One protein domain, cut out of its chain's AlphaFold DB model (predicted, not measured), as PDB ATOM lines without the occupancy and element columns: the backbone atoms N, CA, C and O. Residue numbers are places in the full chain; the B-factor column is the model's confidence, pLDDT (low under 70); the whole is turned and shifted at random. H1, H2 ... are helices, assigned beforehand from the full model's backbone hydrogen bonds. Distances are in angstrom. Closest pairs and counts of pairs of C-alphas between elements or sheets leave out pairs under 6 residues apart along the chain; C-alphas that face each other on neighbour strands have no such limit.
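Overview. This is residues 142 to 164 and 173 to 217 of the 302 residues of an uncharacterized protein of Consotaella salsifontis (UniProt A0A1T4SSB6). The model has two unequal parts held far apart: the 14-residue helix H2 sticks out alone at one end, and at the other end H1 packs with the short H3 in a small, loose cluster with loops about it. From the end of H2 the long link to H3, residues 189 to 208, leads back toward that cluster, and its residues 189 to 198 stand free as a bare, stretched strip of chain. The printed part has 68 residues with three named helices, in the order H1, H2, H3, and no named strand; it is all helix by class, though under half of the residues, 32 of 68, are in named elements. The whole is extended, with a radius of gyration of the C-alphas of 18.5 A, and elongated, spanning 51 by 27 by 21 A.

Along the chain. The longest helices are H1 and H2, with 14 residues each. H1 is residues 142 to 155, 20.0 A from first to last C-alpha, beginning at C-alpha 142 at (34.925, 33.513, 51.424). H2 is residues 175 to 188, 20.2 A long, from C-alpha 175 at (54.605, 64.391, 75.746) to C-alpha 188 at (73.691, 58.114, 73.638). H3 is residues 209 to 212 and ends at C-alpha 212 at (37.977, 50.206, 58.555).

Arrangement. H1 touches H3 with residues 147 to 151 alone. Their closest C-alphas are those of Asn 148 and Val 209, 5.5 A apart, and their centres are 9.8 A apart. H2 touches no helix: H1 and H2 are apart, and so are H2 and H3. Residues 174 to 180, of which 175 to 180 belong to H2, stand free, and so do residues 182 to 198, of which 182 to 188 belong to H2. In H1 and H2 every O i to N i+4 pair is within hydrogen-bond range; H3, with four residues, is too short for such a pair, and its one O i to N i+3 pair is within range.

Size, cuts and confidence. The two C-alphas farthest apart are those of Ser 142 and Ala 187, at 51.4 A, while the first and last printed C-alphas, Ser 142 and Arg 217, are 17.7 A apart. Residues 165 to 172 are not printed, and C-alphas 164 and 173 are 22.4 A apart across the cut, which lies in the link from H1 to H2. The link from H2 to H3, residues 189 to 208, is long and has no named element. The mean pLDDT of the printed part is 82.8; residues 142 to 143, 215 and 217 are under 70.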
ATOM      1  N   SER A 142      34.695  33.203  52.840       66.88
ATOM      2  CA  SER A 142      34.925  33.513  51.424       66.88
ATOM      3  C   SER A 142      34.489  34.919  51.010       66.88
ATOM      4  O   SER A 142      35.123  35.511  50.139       66.88
ATOM      5  N   ASP A 143      33.433  35.463  51.613       69.06
ATOM      6  CA  ASP A 143      32.965  36.818  51.316       69.06
ATOM      7  C   ASP A 143      33.906  37.860  51.924       69.06
ATOM      8  O   ASP A 143      34.213  38.865  51.283       69.06
ATOM      9  N   ILE A 144      34.442  37.570  53.115       76.44
ATOM     10  CA  ILE A 144      35.493  38.374  53.748       76.44
ATOM     11  C   ILE A 144      36.747  38.391  52.865       76.44
ATOM     12  O   ILE A 144      37.293  39.459  52.598       76.44
ATOM     13  N   ASP A 145      37.184  37.236  52.354       80.44
ATOM     14  CA  ASP A 145      38.365  37.153  51.487       80.44
ATOM     15  C   ASP A 145      38.170  37.898  50.156       80.44
ATOM     16  O   ASP A 145      39.077  38.597  49.699       80.44
ATOM     17  N   ARG A 146      36.977  37.797  49.549       78.19
ATOM     18  CA  ARG A 146      36.625  38.527  48.319       78.19
ATOM     19  C   ARG A 146      36.609  40.040  48.555       78.19
ATOM     20  O   ARG A 146      37.199  40.779  47.771       78.19
ATOM     21  N   SER A 147      35.993  40.484  49.651       79.56
ATOM     22  CA  SER A 147      35.986  41.887  50.091       79.56
ATOM     23  C   SER A 147      37.412  42.409  50.293       79.56
ATOM     24  O   SER A 147      37.803  43.426  49.722       79.56
ATOM     25  N   ASN A 148      38.238  41.668  51.033       86.25
ATOM     26  CA  ASN A 148      39.621  42.044  51.308       86.25
ATOM     27  C   ASN A 148      40.460  42.150  50.027       86.25
ATOM     28  O   ASN A 148      41.269  43.069  49.908       86.25
ATOM     29  N   ARG A 149      40.258  41.241  49.063       85.25
ATOM     30  CA  ARG A 149      40.930  41.294  47.758       85.25
ATOM     31  C   ARG A 149      40.512  42.525  46.958       85.25
ATOM     32  O   ARG A 149      41.384  43.227  46.462       85.25
ATOM     33  N   TYR A 150      39.216  42.826  46.915       84.62
ATOM     34  CA  TYR A 150      38.707  44.036  46.271       84.62
ATOM     35  C   TYR A 150      39.372  45.299  46.838       84.62
ATOM     36  O   TYR A 150      39.911  46.108  46.088       84.62
ATOM     37  N   PHE A 151      39.425  45.449  48.165       84.75
ATOM     38  CA  PHE A 151      40.087  46.606  48.774       84.75
ATOM     39  C   PHE A 151      41.601  46.630  48.520       84.75
ATOM     40  O   PHE A 151      42.167  47.707  48.327       84.75
ATOM     41  N   ALA A 152      42.262  45.470  48.500       87.50
ATOM     42  CA  ALA A 152      43.684  45.372  48.175       87.50
ATOM     43  C   ALA A 152      43.983  45.846  46.744       87.50
ATOM     44  O   ALA A 152      44.961  46.561  46.528       87.50
ATOM     45  N   GLU A 153      43.120  45.501  45.787       87.50
ATOM     46  CA  GLU A 153      43.211  45.950  44.395       87.50
ATOM     47  C   GLU A 153      42.940  47.452  44.262       87.50
ATOM     48  O   GLU A 153      43.746  48.166  43.667       87.50
ATOM     49  N   VAL A 154      41.861  47.956  44.873       86.94
ATOM     50  CA  VAL A 154      41.470  49.378  44.813       86.94
ATOM     51  C   VAL A 154      42.561  50.296  45.362       86.94
ATOM     52  O   VAL A 154      42.832  51.350  44.789       86.94
ATOM     53  N   PHE A 155      43.198  49.905  46.466       85.75
ATOM     54  CA  PHE A 155      44.236  50.709  47.112       85.75
ATOM     55  C   PHE A 155      45.664  50.332  46.692       85.75
ATOM     56  O   PHE A 155      46.613  50.959  47.161       85.75
ATOM     57  N   GLY A 156      45.838  49.320  45.832       85.94
ATOM     58  CA  GLY A 156      47.153  48.830  45.409       85.94
ATOM     59  C   GLY A 156      48.042  48.389  46.578       85.94
ATOM     60  O   GLY A 156      49.258  48.579  46.538       85.94
ATOM     61  N   ALA A 157      47.441  47.856  47.644       86.38
ATOM     62  CA  ALA A 157      48.103  47.593  48.917       86.38
ATOM     63  C   ALA A 157      47.814  46.174  49.414       86.38
ATOM     64  O   ALA A 157      46.719  45.644  49.253       86.38
ATOM     65  N   ALA A 158      48.795  45.549  50.064       83.69
ATOM     66  CA  ALA A 158      48.610  44.212  50.614       83.69
ATOM     67  C   ALA A 158      47.753  44.254  51.892       83.69
ATOM     68  O   ALA A 158      47.968  45.097  52.769       83.69
ATOM     69  N   PHE A 159      46.822  43.305  52.030       81.94
ATOM     70  CA  PHE A 159      46.099  43.076  53.278       81.94
ATOM     71  C   PHE A 159      46.720  41.930  54.076       81.94
ATOM     72  O   PHE A 159      46.954  40.836  53.559       81.94
ATOM     73  N   ARG A 160      46.932  42.166  55.372       81.62
ATOM     74  CA  ARG A 160      47.286  41.133  56.344       81.62
ATOM     75  C   ARG A 160      46.589  41.433  57.663       81.62
ATOM     76  O   ARG A 160      46.909  42.426  58.305       81.62
ATOM     77  N   PHE A 161      45.694  40.552  58.102       81.00
ATOM     78  CA  PHE A 161      45.139  40.639  59.450       81.00
ATOM     79  C   PHE A 161      46.154  40.125  60.478       81.00
ATOM     80  O   PHE A 161      46.716  39.036  60.325       81.00
ATOM     81  N   LEU A 162      46.382  40.907  61.530       75.94
ATOM     82  CA  LEU A 162      47.181  40.515  62.686       75.94
ATOM     83  C   LEU A 162      46.276  40.592  63.917       75.94
ATOM     84  O   LEU A 162      45.826  41.687  64.251       75.94
ATOM     85  N   PRO A 163      45.992  39.467  64.597       76.06
ATOM     86  CA  PRO A 163      45.211  39.518  65.823       76.06
ATOM     87  C   PRO A 163      45.951  40.367  66.861       76.06
ATOM     88  O   PRO A 163      47.176  40.275  66.991       76.06
ATOM     89  N   GLY A 164      45.206  41.199  67.591       71.88
ATOM     90  CA  GLY A 164      45.770  42.071  68.618       71.88
ATOM     91  C   GLY A 164      46.610  41.281  69.625       71.88
ATOM     92  O   GLY A 164      46.144  40.308  70.218       71.88
ATOM     93  N   TYR A 173      54.057  57.946  79.716       87.25
ATOM     94  CA  TYR A 173      54.846  59.176  79.789       87.25
ATOM     95  C   TYR A 173      54.065  60.347  79.206       87.25
ATOM     96  O   TYR A 173      53.293  60.191  78.258       87.25
ATOM     97  N   THR A 174      54.295  61.536  79.745       91.50
ATOM     98  CA  THR A 174      53.796  62.773  79.142       91.50
ATOM     99  C   THR A 174      54.549  63.096  77.841       91.50
ATOM    100  O   THR A 174      55.646  62.595  77.576       91.50
ATOM    101  N   ALA A 175      53.977  63.969  77.004       88.25
ATOM    102  CA  ALA A 175      54.605  64.391  75.746       88.25
ATOM    103  C   ALA A 175      55.972  65.079  75.956       88.25
ATOM    104  O   ALA A 175      56.850  64.986  75.103       88.25
ATOM    105  N   ALA A 176      56.163  65.766  77.087       91.19
ATOM    106  CA  ALA A 176      57.433  66.405  77.426       91.19
ATOM    107  C   ALA A 176      58.487  65.376  77.867       91.19
ATOM    108  O   ALA A 176      59.601  65.382  77.347       91.19
ATOM    109  N   GLU A 177      58.115  64.453  78.761       92.25
ATOM    110  CA  GLU A 177      59.002  63.377  79.228       92.25
ATOM    111  C   GLU A 177      59.463  62.478  78.072       92.25
ATOM    112  O   GLU A 177      60.642  62.155  77.971       92.25
ATOM    113  N   SER A 178      58.557  62.124  77.155       89.06
ATOM    114  CA  SER A 178      58.887  61.293  75.987       89.06
ATOM    115  C   SER A 178      59.858  61.973  75.015       89.06
ATOM    116  O   SER A 178      60.741  61.304  74.481       89.06
ATOM    117  N   ARG A 179      59.756  63.296  74.815       92.50
ATOM    118  CA  ARG A 179      60.719  64.059  73.998       92.50
ATOM    119  C   ARG A 179      62.104  64.113  74.635       92.50
ATOM    120  O   ARG A 179      63.085  63.945  73.919       92.50
ATOM    121  N   ALA A 180      62.176  64.324  75.950       93.31
ATOM    122  CA  ALA A 180      63.445  64.328  76.678       93.31
ATOM    123  C   ALA A 180      64.135  62.956  76.591       93.31
ATOM    124  O   ALA A 180      65.287  62.878  76.179       93.31
ATOM    125  N   MET A 181      63.398  61.867  76.840       89.75
ATOM    126  CA  MET A 181      63.930  60.501  76.726       89.75
ATOM    127  C   MET A 181      64.408  60.160  75.309       89.75
ATOM    128  O   MET A 181      65.414  59.474  75.151       89.75
ATOM    129  N   LEU A 182      63.708  60.640  74.275       90.38
ATOM    130  CA  LEU A 182      64.143  60.486  72.885       90.38
ATOM    131  C   LEU A 182      65.449  61.236  72.612       90.38
ATOM    132  O   LEU A 182      66.342  60.670  71.988       90.38
ATOM    133  N   ALA A 183      65.575  62.479  73.081       91.50
ATOM    134  CA  ALA A 183      66.793  63.270  72.914       91.50
ATOM    135  C   ALA A 183      67.995  62.615  73.615       91.50
ATOM    136  O   ALA A 183      69.053  62.473  73.003       91.50
ATOM    137  N   ASP A 184      67.802  62.136  74.846       93.44
ATOM    138  CA  ASP A 184      68.826  61.417  75.608       93.44
ATOM    139  C   ASP A 184      69.226  60.102  74.925       93.44
ATOM    140  O   ASP A 184      70.407  59.750  74.872       93.44
ATOM    141  N   ALA A 185      68.258  59.367  74.368       89.12
ATOM    142  CA  ALA A 185      68.524  58.134  73.636       89.12
ATOM    143  C   ALA A 185      69.336  58.401  72.364       89.12
ATOM    144  O   ALA A 185      70.317  57.701  72.117       89.12
ATOM    145  N   ILE A 186      68.969  59.434  71.596       88.56
ATOM    146  CA  ILE A 186      69.673  59.848  70.375       88.56
ATOM    147  C   ILE A 186      71.111  60.271  70.695       88.56
ATOM    148  O   ILE A 186      72.035  59.829  70.020       88.56
ATOM    149  N   ALA A 187      71.315  61.075  71.742       90.88
ATOM    150  CA  ALA A 187      72.648  61.517  72.156       90.88
ATOM    151  C   ALA A 187      73.553  60.346  72.582       90.88
ATOM    152  O   ALA A 187      74.758  60.378  72.343       90.88
ATOM    153  N   ASN A 188      72.970  59.301  73.179       91.56
ATOM    154  CA  ASN A 188      73.691  58.114  73.638       91.56
ATOM    155  C   ASN A 188      73.877  57.023  72.565       91.56
ATOM    156  O   ASN A 188      74.585  56.050  72.829       91.56
ATOM    157  N   THR A 189      73.271  57.136  71.375       85.38
ATOM    158  CA  THR A 189      73.433  56.142  70.297       85.38
ATOM    159  C   THR A 189      74.355  56.659  69.182       85.38
ATOM    160  O   THR A 189      73.913  57.422  68.329       85.38
ATOM    161  N   PRO A 190      75.635  56.225  69.130       81.38
ATOM    162  CA  PRO A 190      76.594  56.694  68.123       81.38
ATOM    163  C   PRO A 190      76.317  56.178  66.702       81.38
ATOM    164  O   PRO A 190      76.759  56.790  65.734       81.38
ATOM    165  N   VAL A 191      75.579  55.071  66.554       87.38
ATOM    166  CA  VAL A 191      75.111  54.559  65.256       87.38
ATOM    167  C   VAL A 191      73.614  54.300  65.357       87.38
ATOM    168  O   VAL A 191      73.174  53.469  66.152       87.38
ATOM    169  N   MET A 192      72.833  55.023  64.555       84.06
ATOM    170  CA  MET A 192      71.386  54.836  64.475       84.06
ATOM    171  C   MET A 192      71.043  53.554  63.709       84.06
ATOM    172  O   MET A 192      71.685  53.265  62.696       84.06
ATOM    173  N   PRO A 193      70.028  52.790  64.146       84.06
ATOM    174  CA  PRO A 193      69.553  51.642  63.391       84.06
ATOM    175  C   PRO A 193      68.975  52.089  62.046       84.06
ATOM    176  O   PRO A 193      68.380  53.163  61.922       84.06
ATOM    177  N   GLU A 194      69.118  51.240  61.033       86.62
ATOM    178  CA  GLU A 194      68.548  51.506  59.719       86.62
ATOM    179  C   GLU A 194      67.019  51.591  59.793       86.62
ATOM    180  O   GLU A 194      66.333  50.715  60.331       86.62
ATOM    181  N   VAL A 195      66.467  52.659  59.218       84.88
ATOM    182  CA  VAL A 195      65.019  52.853  59.146       84.88
ATOM    183  C   VAL A 195      64.444  51.893  58.107       84.88
ATOM    184  O   VAL A 195      64.433  52.173  56.907       84.88
ATOM    185  N   ARG A 196      63.921  50.754  58.569       85.25
ATOM    186  CA  ARG A 196      63.217  49.796  57.711       85.25
ATOM    187  C   ARG A 196      61.845  50.346  57.321       85.25
ATOM    188  O   ARG A 196      60.917  50.356  58.128       85.25
ATOM    189  N   ARG A 197      61.704  50.785  56.070       82.19
ATOM    190  CA  ARG A 197      60.408  51.162  55.488       82.19
ATOM    191  C   ARG A 197      59.690  49.913  54.983       82.19
ATOM    192  O   ARG A 197      60.268  49.121  54.243       82.19
ATOM    193  N   TYR A 198      58.443  49.735  55.400       79.56
ATOM    194  CA  TYR A 198      57.579  48.659  54.919       79.56
ATOM    195  C   TYR A 198      56.783  49.120  53.689       79.56
ATOM    196  O   TYR A 198      56.560  50.323  53.534       79.56
ATOM    197  N   PRO A 199      56.373  48.192  52.805       81.19
ATOM    198  CA  PRO A 199      55.491  48.519  51.691       81.19
ATOM    199  C   PRO A 199      54.140  49.045  52.194       81.19
ATOM    200  O   PRO A 199      53.742  48.771  53.329       81.19
ATOM    201  N   ALA A 200      53.431  49.783  51.338       82.06
ATOM    202  CA  ALA A 200      52.081  50.246  51.636       82.06
ATOM    203  C   ALA A 200      51.155  49.049  51.924       82.06
ATOM    204  O   ALA A 200      51.132  48.068  51.177       82.06
ATOM    205  N   GLY A 201      50.416  49.127  53.028       83.62
ATOM    206  CA  GLY A 201      49.516  48.078  53.492       83.62
ATOM    207  C   GLY A 201      48.185  48.659  53.947       83.62
ATOM    208  O   GLY A 201      48.104  49.829  54.323       83.62
ATOM    209  N   LEU A 202      47.145  47.830  53.901       85.38
ATOM    210  CA  LEU A 202      45.818  48.195  54.392       85.38
ATOM    211  C   LEU A 202      45.747  48.155  55.929       85.38
ATOM    212  O   LEU A 202      46.518  47.420  56.553       85.38
ATOM    213  N   PRO A 203      44.818  48.904  56.555       80.69
ATOM    214  CA  PRO A 203      44.612  48.858  58.000       80.69
ATOM    215  C   PRO A 203      44.295  47.436  58.488       80.69
ATOM    216  O   PRO A 203      43.471  46.734  57.907       80.69
ATOM    217  N   CYS A 204      44.934  47.022  59.584       72.62
ATOM    218  CA  CYS A 204      44.790  45.683  60.167       72.62
ATOM    219  C   CYS A 204      43.781  45.628  61.332       72.62
ATOM    220  O   CYS A 204      43.841  44.694  62.127       72.62
ATOM    221  N   GLY A 205      42.916  46.640  61.487       72.19
ATOM    222  CA  GLY A 205      42.057  46.800  62.670       72.19
ATOM    223  C   GLY A 205      41.033  45.677  62.857       72.19
ATOM    224  O   GLY A 205      40.656  45.355  63.980       72.19
ATOM    225  N   SER A 206      40.647  45.037  61.759       78.25
ATOM    226  CA  SER A 206      39.608  44.015  61.692       78.25
ATOM    227  C   SER A 206      39.975  42.922  60.693       78.25
ATOM    228  O   SER A 206      40.809  43.107  59.800       78.25
ATOM    229  N   ARG A 207      39.326  41.758  60.819       82.12
ATOM    230  CA  ARG A 207      39.488  40.655  59.861       82.12
ATOM    231  C   ARG A 207      38.914  41.007  58.482       82.12
ATOM    232  O   ARG A 207      39.436  40.533  57.473       82.12
ATOM    233  N   ASN A 208      37.860  41.820  58.446       82.44
ATOM    234  CA  ASN A 208      37.266  42.351  57.226       82.44
ATOM    235  C   ASN A 208      37.701  43.805  57.026       82.44
ATOM    236  O   ASN A 208      37.305  44.683  57.791       82.44
ATOM    237  N   VAL A 209      38.481  44.061  55.975       83.69
ATOM    238  CA  VAL A 209      39.020  45.386  55.637       83.69
ATOM    239  C   VAL A 209      37.924  46.442  55.565       83.69
ATOM    240  O   VAL A 209      38.154  47.564  56.016       83.69
ATOM    241  N   ALA A 210      36.738  46.072  55.070       78.88
ATOM    242  CA  ALA A 210      35.595  46.965  54.908       78.88
ATOM    243  C   ALA A 210      35.199  47.688  56.206       78.88
ATOM    244  O   ALA A 210      34.738  48.824  56.157       78.88
ATOM    245  N   GLU A 211      35.413  47.068  57.371       77.12
ATOM    246  CA  GLU A 211      35.087  47.665  58.675       77.12
ATOM    247  C   GLU A 211      35.949  48.893  59.001       77.12
ATOM    248  O   GLU A 211      35.527  49.756  59.764       77.12
ATOM    249  N   ASN A 212      37.130  49.022  58.389       78.88
ATOM    250  CA  ASN A 212      37.977  50.206  58.555       78.88
ATOM    251  C   ASN A 212      37.497  51.391  57.694       78.88
ATOM    252  O   ASN A 212      37.969  52.510  57.877       78.88
ATOM    253  N   PHE A 213      36.567  51.158  56.759       78.19
ATOM    254  CA  PHE A 213      36.091  52.139  55.785       78.19
ATOM    255  C   PHE A 213      34.579  52.343  55.910       78.19
ATOM    256  O   PHE A 213      33.817  51.991  55.010       78.19
ATOM    257  N   ILE A 214      34.147  52.966  57.010       71.38
ATOM    258  CA  ILE A 214      32.728  53.258  57.301       71.38
ATOM    259  C   ILE A 214      32.033  53.934  56.103       71.38
ATOM    260  O   ILE A 214      30.945  53.535  55.711       71.38
ATOM    261  N   GLY A 215      32.697  54.893  55.444       69.62
ATOM    262  CA  GLY A 215      32.145  55.601  54.278       69.62
ATOM    263  C   GLY A 215      32.031  54.778  52.987       69.62
ATOM    264  O   GLY A 215      31.390  55.224  52.043       69.62
ATOM    265  N   MET A 216      32.646  53.592  52.924       72.12
ATOM    266  CA  MET A 216      32.547  52.667  51.784       72.12
ATOM    267  C   MET A 216      31.672  51.449  52.103       72.12
ATOM    268  O   MET A 216      31.516  50.561  51.265       72.12
ATOM    269  N   ARG A 217      31.091  51.402  53.306       63.38
ATOM    270  CA  ARG A 217      30.146  50.373  53.717       63.38
ATOM    271  C   ARG A 217      28.728  50.873  53.480       63.38
ATOM    272  O   ARG A 217      28.366  51.977  53.873       63.38
TER     273      ARG A 217